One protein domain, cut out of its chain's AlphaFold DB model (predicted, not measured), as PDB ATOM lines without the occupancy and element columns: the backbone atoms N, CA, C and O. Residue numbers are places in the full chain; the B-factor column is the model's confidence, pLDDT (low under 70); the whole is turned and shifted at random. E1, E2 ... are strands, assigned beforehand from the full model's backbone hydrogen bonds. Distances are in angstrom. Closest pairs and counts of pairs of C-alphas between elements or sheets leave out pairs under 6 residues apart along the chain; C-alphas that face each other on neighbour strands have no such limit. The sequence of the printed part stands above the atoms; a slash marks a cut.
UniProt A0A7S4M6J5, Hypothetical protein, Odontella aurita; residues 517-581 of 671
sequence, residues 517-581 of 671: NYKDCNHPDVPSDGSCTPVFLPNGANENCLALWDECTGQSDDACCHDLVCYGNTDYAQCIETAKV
ATOM      1  N   ASN A 517     261.416   5.341  56.241       80.69
ATOM      2  CA  ASN A 517     261.921   6.495  56.965       80.69
ATOM      3  C   ASN A 517     260.952   7.678  56.964       80.69
ATOM      4  O   ASN A 517     261.364   8.791  57.267       80.69
ATOM      5  N   TYR A 518     259.675   7.429  56.652       82.50
ATOM      6  CA  TYR A 518     258.592   8.418  56.602       82.50
ATOM      7  C   TYR A 518     258.817   9.575  55.611       82.50
ATOM      8  O   TYR A 518     258.017  10.508  55.566       82.50
ATOM      9  N   LYS A 519     259.889   9.510  54.814       83.88
ATOM     10  CA  LYS A 519     260.356  10.586  53.944       83.88
ATOM     11  C   LYS A 519     260.516  10.118  52.511       83.88
ATOM     12  O   LYS A 519     259.883  10.660  51.618       83.88
ATOM     13  N   ASP A 520     261.344   9.108  52.290       85.31
ATOM     14  CA  ASP A 520     261.726   8.686  50.950       85.31
ATOM     15  C   ASP A 520     260.858   7.522  50.485       85.31
ATOM     16  O   ASP A 520     260.611   6.584  51.250       85.31
ATOM     17  N   CYS A 521     260.477   7.532  49.205       80.81
ATOM     18  CA  CYS A 521     259.913   6.373  48.511       80.81
ATOM     19  C   CYS A 521     261.001   5.323  48.268       80.81
ATOM     20  O   CYS A 521     261.460   5.110  47.145       80.81
ATOM     21  N   ASN A 522     261.467   4.704  49.344       72.00
ATOM     22  CA  ASN A 522     262.576   3.765  49.319       72.00
ATOM     23  C   ASN A 522     262.132   2.312  49.092       72.00
ATOM     24  O   ASN A 522     262.988   1.427  49.061       72.00
ATOM     25  N   HIS A 523     260.832   2.058  48.880       63.75
ATOM     26  CA  HIS A 523     260.358   0.738  48.483       63.75
ATOM     27  C   HIS A 523     259.085   0.781  47.606       63.75
ATOM     28  O   HIS A 523     258.156   1.531  47.913       63.75
ATOM     29  N   PRO A 524     259.014  -0.023  46.523       53.97
ATOM     30  CA  PRO A 524     257.820  -0.094  45.676       53.97
ATOM     31  C   PRO A 524     256.658  -0.895  46.302       53.97
ATOM     32  O   PRO A 524     255.512  -0.576  46.021       53.97
ATOM     33  N   ASP A 525     256.937  -1.872  47.178       56.88
ATOM     34  CA  ASP A 525     255.938  -2.793  47.771       56.88
ATOM     35  C   ASP A 525     256.033  -2.929  49.316       56.88
ATOM     36  O   ASP A 525     256.830  -2.262  49.967       56.88
ATOM     37  N   VAL A 526     255.262  -3.820  49.946       56.91
ATOM     38  CA  VAL A 526     255.500  -4.243  51.344       56.91
ATOM     39  C   VAL A 526     256.571  -5.352  51.334       56.91
ATOM     40  O   VAL A 526     256.398  -6.334  50.606       56.91
ATOM     41  N   PRO A 527     257.694  -5.252  52.076       54.41
ATOM     42  CA  PRO A 527     258.727  -6.288  52.084       54.41
ATOM     43  C   PRO A 527     258.168  -7.608  52.637       54.41
ATOM     44  O   PRO A 527     257.568  -7.667  53.708       54.41
ATOM     45  N   SER A 528     258.397  -8.693  51.899       49.59
ATOM     46  CA  SER A 528     257.793 -10.011  52.140       49.59
ATOM     47  C   SER A 528     258.347 -10.773  53.351       49.59
ATOM     48  O   SER A 528     257.822 -11.833  53.694       49.59
ATOM     49  N   ASP A 529     259.395 -10.264  54.002       55.50
ATOM     50  CA  ASP A 529     260.091 -10.939  55.103       55.50
ATOM     51  C   ASP A 529     259.741 -10.403  56.503       55.50
ATOM     52  O   ASP A 529     260.204 -10.962  57.500       55.50
ATOM     53  N   GLY A 530     258.919  -9.347  56.595       53.16
ATOM     54  CA  GLY A 530     258.476  -8.754  57.861       53.16
ATOM     55  C   GLY A 530     259.603  -8.192  58.740       53.16
ATOM     56  O   GLY A 530     259.362  -7.879  59.905       53.16
ATOM     57  N   SER A 531     260.829  -8.078  58.218       50.16
ATOM     58  CA  SER A 531     261.999  -7.621  58.977       50.16
ATOM     59  C   SER A 531     262.008  -6.106  59.201       50.16
ATOM     60  O   SER A 531     262.612  -5.627  60.162       50.16
ATOM     61  N   CYS A 532     261.298  -5.364  58.347       58.16
ATOM     62  CA  CYS A 532     261.051  -3.930  58.440       58.16
ATOM     63  C   CYS A 532     259.586  -3.666  58.066       58.16
ATOM     64  O   CYS A 532     259.138  -4.113  57.013       58.16
ATOM     65  N   THR A 533     258.830  -2.955  58.905       63.78
ATOM     66  CA  THR A 533     257.452  -2.547  58.585       63.78
ATOM     67  C   THR A 533     257.505  -1.176  57.909       63.78
ATOM     68  O   THR A 533     257.846  -0.208  58.590       63.78
ATOM     69  N   PRO A 534     257.262  -1.066  56.590       69.25
ATOM     70  CA  PRO A 534     257.228   0.232  55.934       69.25
ATOM     71  C   PRO A 534     255.967   0.998  56.336       69.25
ATOM     72  O   PRO A 534     254.940   0.403  56.660       69.25
ATOM     73  N   VAL A 535     256.036   2.320  56.253       70.06
ATOM     74  CA  VAL A 535     254.884   3.212  56.366       70.06
ATOM     75  C   VAL A 535     254.446   3.630  54.976       70.06
ATOM     76  O   VAL A 535     255.273   3.923  54.112       70.06
ATOM     77  N   PHE A 536     253.140   3.638  54.742       67.50
ATOM     78  CA  PHE A 536     252.585   4.113  53.486       67.50
ATOM     79  C   PHE A 536     252.528   5.641  53.475       67.50
ATOM     80  O   PHE A 536     251.930   6.252  54.357       67.50
ATOM     81  N   LEU A 537     253.134   6.255  52.461       68.81
ATOM     82  CA  LEU A 537     253.055   7.685  52.202       68.81
ATOM     83  C   LEU A 537     252.008   7.928  51.104       68.81
ATOM     84  O   LEU A 537     252.306   7.717  49.922       68.81
ATOM     85  N   PRO A 538     250.788   8.385  51.449       52.88
ATOM     86  CA  PRO A 538     249.694   8.534  50.485       52.88
ATOM     87  C   PRO A 538     249.988   9.564  49.389       52.88
ATOM     88  O   PRO A 538     249.471   9.445  48.283       52.88
ATOM     89  N   ASN A 539     250.869  10.527  49.670       64.50
ATOM     90  CA  ASN A 539     251.269  11.584  48.740       64.50
ATOM     91  C   ASN A 539     252.677  11.382  48.155       64.50
ATOM     92  O   ASN A 539     253.160  12.250  47.431       64.50
ATOM     93  N   GLY A 540     253.334  10.261  48.465       69.50
ATOM     94  CA  GLY A 540     254.699   9.989  48.027       69.50
ATOM     95  C   GLY A 540     255.785  10.536  48.924       69.50
ATOM     96  O   GLY A 540     255.557  10.819  50.099       69.50
ATOM     97  N   ALA A 541     256.986  10.652  48.359       77.62
ATOM     98  CA  ALA A 541     258.148  11.126  49.087       77.62
ATOM     99  C   ALA A 541     257.914  12.561  49.570       77.62
ATOM    100  O   ALA A 541     257.395  13.400  48.834       77.62
ATOM    101  N   ASN A 542     258.313  12.843  50.802       74.94
ATOM    102  CA  ASN A 542     258.240  14.171  51.382       74.94
ATOM    103  C   ASN A 542     259.634  14.805  51.367       74.94
ATOM    104  O   ASN A 542     260.562  14.300  51.985       74.94
ATOM    105  N   GLU A 543     259.809  15.915  50.658       71.94
ATOM    106  CA  GLU A 543     261.130  16.544  50.529       71.94
ATOM    107  C   GLU A 543     261.436  17.529  51.675       71.94
ATOM    108  O   GLU A 543     262.605  17.794  51.960       71.94
ATOM    109  N   ASN A 544     260.408  18.000  52.397       76.88
ATOM    110  CA  ASN A 544     260.483  19.138  53.325       76.88
ATOM    111  C   ASN A 544     260.389  18.746  54.804       76.88
ATOM    112  O   ASN A 544     259.797  19.452  55.617       76.88
ATOM    113  N   CYS A 545     260.977  17.614  55.159       86.88
ATOM    114  CA  CYS A 545     261.076  17.155  56.536       86.88
ATOM    115  C   CYS A 545     262.294  16.240  56.698       86.88
ATOM    116  O   CYS A 545     262.968  15.895  55.727       86.88
ATOM    117  N   LEU A 546     262.619  15.879  57.927       89.50
ATOM    118  CA  LEU A 546     263.726  15.014  58.305       89.50
ATOM    119  C   LEU A 546     263.212  13.582  58.449       89.50
ATOM    120  O   LEU A 546     262.181  13.334  59.083       89.50
ATOM    121  N   ALA A 547     263.918  12.648  57.820       89.44
ATOM    122  CA  ALA A 547     263.537  11.250  57.796       89.44
ATOM    123  C   ALA A 547     263.752  10.584  59.156       89.44
ATOM    124  O   ALA A 547     264.466  11.092  60.016       89.44
ATOM    125  N   LEU A 548     263.190   9.394  59.341       85.38
ATOM    126  CA  LEU A 548     263.511   8.553  60.488       85.38
ATOM    127  C   LEU A 548     265.034   8.361  60.592       85.38
ATOM    128  O   LEU A 548     265.674   7.921  59.637       85.38
ATOM    129  N   TRP A 549     265.568   8.641  61.781       86.19
ATOM    130  CA  TRP A 549     266.986   8.658  62.152       86.19
ATOM    131  C   TRP A 549     267.818   9.836  61.624       86.19
ATOM    132  O   TRP A 549     268.996   9.913  61.973       86.19
ATOM    133  N   ASP A 550     267.237  10.770  60.865       91.62
ATOM    134  CA  ASP A 550     267.940  11.995  60.470       91.62
ATOM    135  C   ASP A 550     268.164  12.912  61.670       91.62
ATOM    136  O   ASP A 550     267.332  12.999  62.577       91.62
ATOM    137  N   GLU A 551     269.290  13.628  61.653       93.00
ATOM    138  CA  GLU A 551     269.653  14.567  62.706       93.00
ATOM    139  C   GLU A 551     268.743  15.805  62.685       93.00
ATOM    140  O   GLU A 551     268.644  16.517  61.687       93.00
ATOM    141  N   CYS A 552     268.122  16.093  63.823       93.06
ATOM    142  CA  CYS A 552     267.208  17.211  64.039       93.06
ATOM    143  C   CYS A 552     267.695  18.145  65.164       93.06
ATOM    144  O   CYS A 552     266.918  18.899  65.747       93.06
ATOM    145  N   THR A 553     268.989  18.107  65.505       92.50
ATOM    146  CA  THR A 553     269.589  18.926  66.569       92.50
ATOM    147  C   THR A 553     269.246  20.410  66.396       92.50
ATOM    148  O   THR A 553     269.602  21.041  65.403       92.50
ATOM    149  N   GLY A 554     268.556  20.985  67.386       79.44
ATOM    150  CA  GLY A 554     268.151  22.396  67.369       79.44
ATOM    151  C   GLY A 554     266.886  22.711  66.562       79.44
ATOM    152  O   GLY A 554     266.548  23.888  66.452       79.44
ATOM    153  N   GLN A 555     266.185  21.702  66.037       82.25
ATOM    154  CA  GLN A 555     264.895  21.835  65.349       82.25
ATOM    155  C   GLN A 555     263.710  21.495  66.276       82.25
ATOM    156  O   GLN A 555     263.893  20.901  67.342       82.25
ATOM    157  N   SER A 556     262.494  21.896  65.886       78.44
ATOM    158  CA  SER A 556     261.237  21.454  66.514       78.44
ATOM    159  C   SER A 556     260.780  20.097  65.966       78.44
ATOM    160  O   SER A 556     261.295  19.630  64.953       78.44
ATOM    161  N   ASP A 557     259.794  19.475  66.618       71.00
ATOM    162  CA  ASP A 557     259.237  18.183  66.186       71.00
ATOM    163  C   ASP A 557     258.679  18.232  64.755       71.00
ATOM    164  O   ASP A 557     258.890  17.292  63.996       71.00
ATOM    165  N   ASP A 558     258.101  19.368  64.346       76.12
ATOM    166  CA  ASP A 558     257.569  19.599  62.990       76.12
ATOM    167  C   ASP A 558     258.633  19.537  61.880       76.12
ATOM    168  O   ASP A 558     258.302  19.518  60.695       76.12
ATOM    169  N   ALA A 559     259.923  19.530  62.237       82.56
ATOM    170  CA  ALA A 559     260.987  19.298  61.271       82.56
ATOM    171  C   ALA A 559     261.068  17.828  60.841       82.56
ATOM    172  O   ALA A 559     261.638  17.560  59.790       82.56
ATOM    173  N   CYS A 560     260.533  16.882  61.618       86.00
ATOM    174  CA  CYS A 560     260.507  15.457  61.300       86.00
ATOM    175  C   CYS A 560     259.264  15.085  60.470       86.00
ATOM    176  O   CYS A 560     258.214  15.710  60.577       86.00
ATOM    177  N   CYS A 561     259.371  14.077  59.603       82.94
ATOM    178  CA  CYS A 561     258.269  13.702  58.713       82.94
ATOM    179  C   CYS A 561     257.122  12.977  59.436       82.94
ATOM    180  O   CYS A 561     257.376  12.013  60.150       82.94
ATOM    181  N   HIS A 562     255.862  13.314  59.123       78.38
ATOM    182  CA  HIS A 562     254.684  12.535  59.559       78.38
ATOM    183  C   HIS A 562     254.618  12.384  61.104       78.38
ATOM    184  O   HIS A 562     254.817  13.363  61.813       78.38
ATOM    185  N   ASP A 563     254.359  11.180  61.633       72.12
ATOM    186  CA  ASP A 563     254.245  10.854  63.065       72.12
ATOM    187  C   ASP A 563     255.613  10.722  63.789       72.12
ATOM    188  O   ASP A 563     255.729  10.022  64.808       72.12
ATOM    189  N   LEU A 564     256.679  11.326  63.254       80.56
ATOM    190  CA  LEU A 564     258.012  11.337  63.863       80.56
ATOM    191  C   LEU A 564     258.198  12.548  64.779       80.56
ATOM    192  O   LEU A 564     257.659  13.619  64.539       80.56
ATOM    193  N   VAL A 565     259.039  12.390  65.799       84.88
ATOM    194  CA  VAL A 565     259.403  13.475  66.720       84.88
ATOM    195  C   VAL A 565     260.911  13.612  66.853       84.88
ATOM    196  O   VAL A 565     261.650  12.625  66.750       84.88
ATOM    197  N   CYS A 566     261.381  14.833  67.110       84.56
ATOM    198  CA  CYS A 566     262.801  15.116  67.218       84.56
ATOM    199  C   CYS A 566     263.328  14.733  68.610       84.56
ATOM    200  O   CYS A 566     263.096  15.412  69.612       84.56
ATOM    201  N   TYR A 567     264.082  13.635  68.694       86.19
ATOM    202  CA  TYR A 567     264.522  13.055  69.957       86.19
ATOM    203  C   TYR A 567     266.045  12.957  70.096       86.19
ATOM    204  O   TYR A 567     266.741  12.287  69.340       86.19
ATOM    205  N   GLY A 568     266.575  13.559  71.157       79.69
ATOM    206  CA  GLY A 568     267.975  13.459  71.581       79.69
ATOM    207  C   GLY A 568     268.304  14.624  72.492       79.69
ATOM    208  O   GLY A 568     267.456  14.934  73.308       79.69
ATOM    209  N   ASN A 569     269.475  15.254  72.433       78.44
ATOM    210  CA  ASN A 569     269.834  16.424  73.239       78.44
ATOM    211  C   ASN A 569     270.340  17.606  72.386       78.44
ATOM    212  O   ASN A 569     270.246  17.571  71.166       78.44
ATOM    213  N   THR A 570     270.813  18.685  73.021       79.19
ATOM    214  CA  THR A 570     271.353  19.862  72.310       79.19
ATOM    215  C   THR A 570     272.656  19.574  71.566       79.19
ATOM    216  O   THR A 570     273.046  20.376  70.726       79.19
ATOM    217  N   ASP A 571     273.322  18.465  71.890       81.56
ATOM    218  CA  ASP A 571     274.570  18.040  71.258       81.56
ATOM    219  C   ASP A 571     274.303  17.084  70.082       81.56
ATOM    220  O   ASP A 571     275.087  17.052  69.139       81.56
ATOM    221  N   TYR A 572     273.218  16.302  70.142       85.44
ATOM    222  CA  TYR A 572     272.759  15.404  69.084       85.44
ATOM    223  C   TYR A 572     271.295  14.993  69.298       85.44
ATOM    224  O   TYR A 572     270.973  14.348  70.304       85.44
ATOM    225  N   ALA A 573     270.418  15.298  68.345       87.12
ATOM    226  CA  ALA A 573     269.047  14.797  68.289       87.12
ATOM    227  C   ALA A 573     268.710  14.226  66.919       87.12
ATOM    228  O   ALA A 573     269.273  14.658  65.924       87.12
ATOM    229  N   GLN A 574     267.794  13.261  66.873       91.69
ATOM    230  CA  GLN A 574     267.380  12.595  65.643       91.69
ATOM    231  C   GLN A 574     265.875  12.312  65.624       91.69
ATOM    232  O   GLN A 574     265.266  12.098  66.673       91.69
ATOM    233  N   CYS A 575     265.276  12.270  64.441       90.31
ATOM    234  CA  CYS A 575     263.862  11.946  64.290       90.31
ATOM    235  C   CYS A 575     263.604  10.470  64.605       90.31
ATOM    236  O   CYS A 575     264.227   9.584  64.018       90.31
ATOM    237  N   ILE A 576     262.683  10.179  65.523       85.69
ATOM    238  CA  ILE A 576     262.284   8.807  65.868       85.69
ATOM    239  C   ILE A 576     260.763   8.673  65.894       85.69
ATOM    240  O   ILE A 576     260.047   9.656  66.056       85.69
ATOM    241  N   GLU A 577     260.267   7.443  65.769       78.88
ATOM    242  CA  GLU A 577     258.840   7.151  65.922       78.88
ATOM    243  C   GLU A 577     258.342   7.586  67.300       78.88
ATOM    244  O   GLU A 577     258.940   7.232  68.322       78.88
ATOM    245  N   THR A 578     257.194   8.267  67.332       67.25
ATOM    246  CA  THR A 578     256.544   8.711  68.574       67.25
ATOM    247  C   THR A 578     256.385   7.567  69.588       67.25
ATOM    248  O   THR A 578     256.635   7.748  70.778       67.25
ATOM    249  N   ALA A 579     256.087   6.348  69.121       58.72
ATOM    250  CA  ALA A 579     255.950   5.153  69.961       58.72
ATOM    251  C   ALA A 579     257.262   4.665  70.621       58.72
ATOM    252  O   ALA A 579     257.220   3.850  71.543       58.72
ATOM    253  N   LYS A 580     258.432   5.127  70.156       62.12
ATOM    254  CA  LYS A 580     259.763   4.701  70.634       62.12
ATOM    255  C   LYS A 580     260.430   5.719  71.563       62.12
ATOM    256  O   LYS A 580     261.537   5.468  72.043       62.12
ATOM    257  N   VAL A 581     259.775   6.844  71.845       59.00
ATOM    258  CA  VAL A 581     260.301   7.914  72.701       59.00
ATOM    259  C   VAL A 581     260.102   7.556  74.179       59.00
ATOM    260  O   VAL A 581     258.969   7.404  74.631       59.00
TER     261      VAL A 581
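Overview. This is residues 517 to 581 of the 671 residues of the protein "Hypothetical protein" of Odontella aurita (UniProt A0A7S4M6J5). With little regular structure, this is a small two-stranded hairpin, E2 and E3, with winding loops from residues 545 to 562 packed on it; a long loop through E1 lies away from it, and its residues 527 to 533 stick out. The printed part has 65 residues, no named helix and three strands, E1, E2, E3; E2 and E3 are antiparallel. The class is all strand, though named elements hold only 13 residues. It is compact, radius of gyration of the C-alphas 12.4 A, but elongated, spanning 38 by 23 by 15 A.

Arrangement. Look first at E2, residues 564 to 568, and E3, residues 573 to 577, a hairpin at 142 degrees; N 567 and O 574 are 2.8 A apart, within hydrogen-bond range. E1, residues 535 to 537, pairs with no named strand and is apart from both.

Along the chain. Find C-alpha 564 at (258.012, 11.337, 63.863); E2 runs 12.8 A. E3 runs 13.0 A to C-alpha 577 at (258.840, 7.151, 65.922). E1 spans 6.4 A.

Size, cuts and confidence. The farthest C-alphas, Ser 528 and Thr 570, are 38.5 A apart. The printed part has no cut; the link E1 to E2 is long, E2 to E3 tight. pLDDT is under 70 at residues 523 to 534, 536 to 540 and 578 to 581.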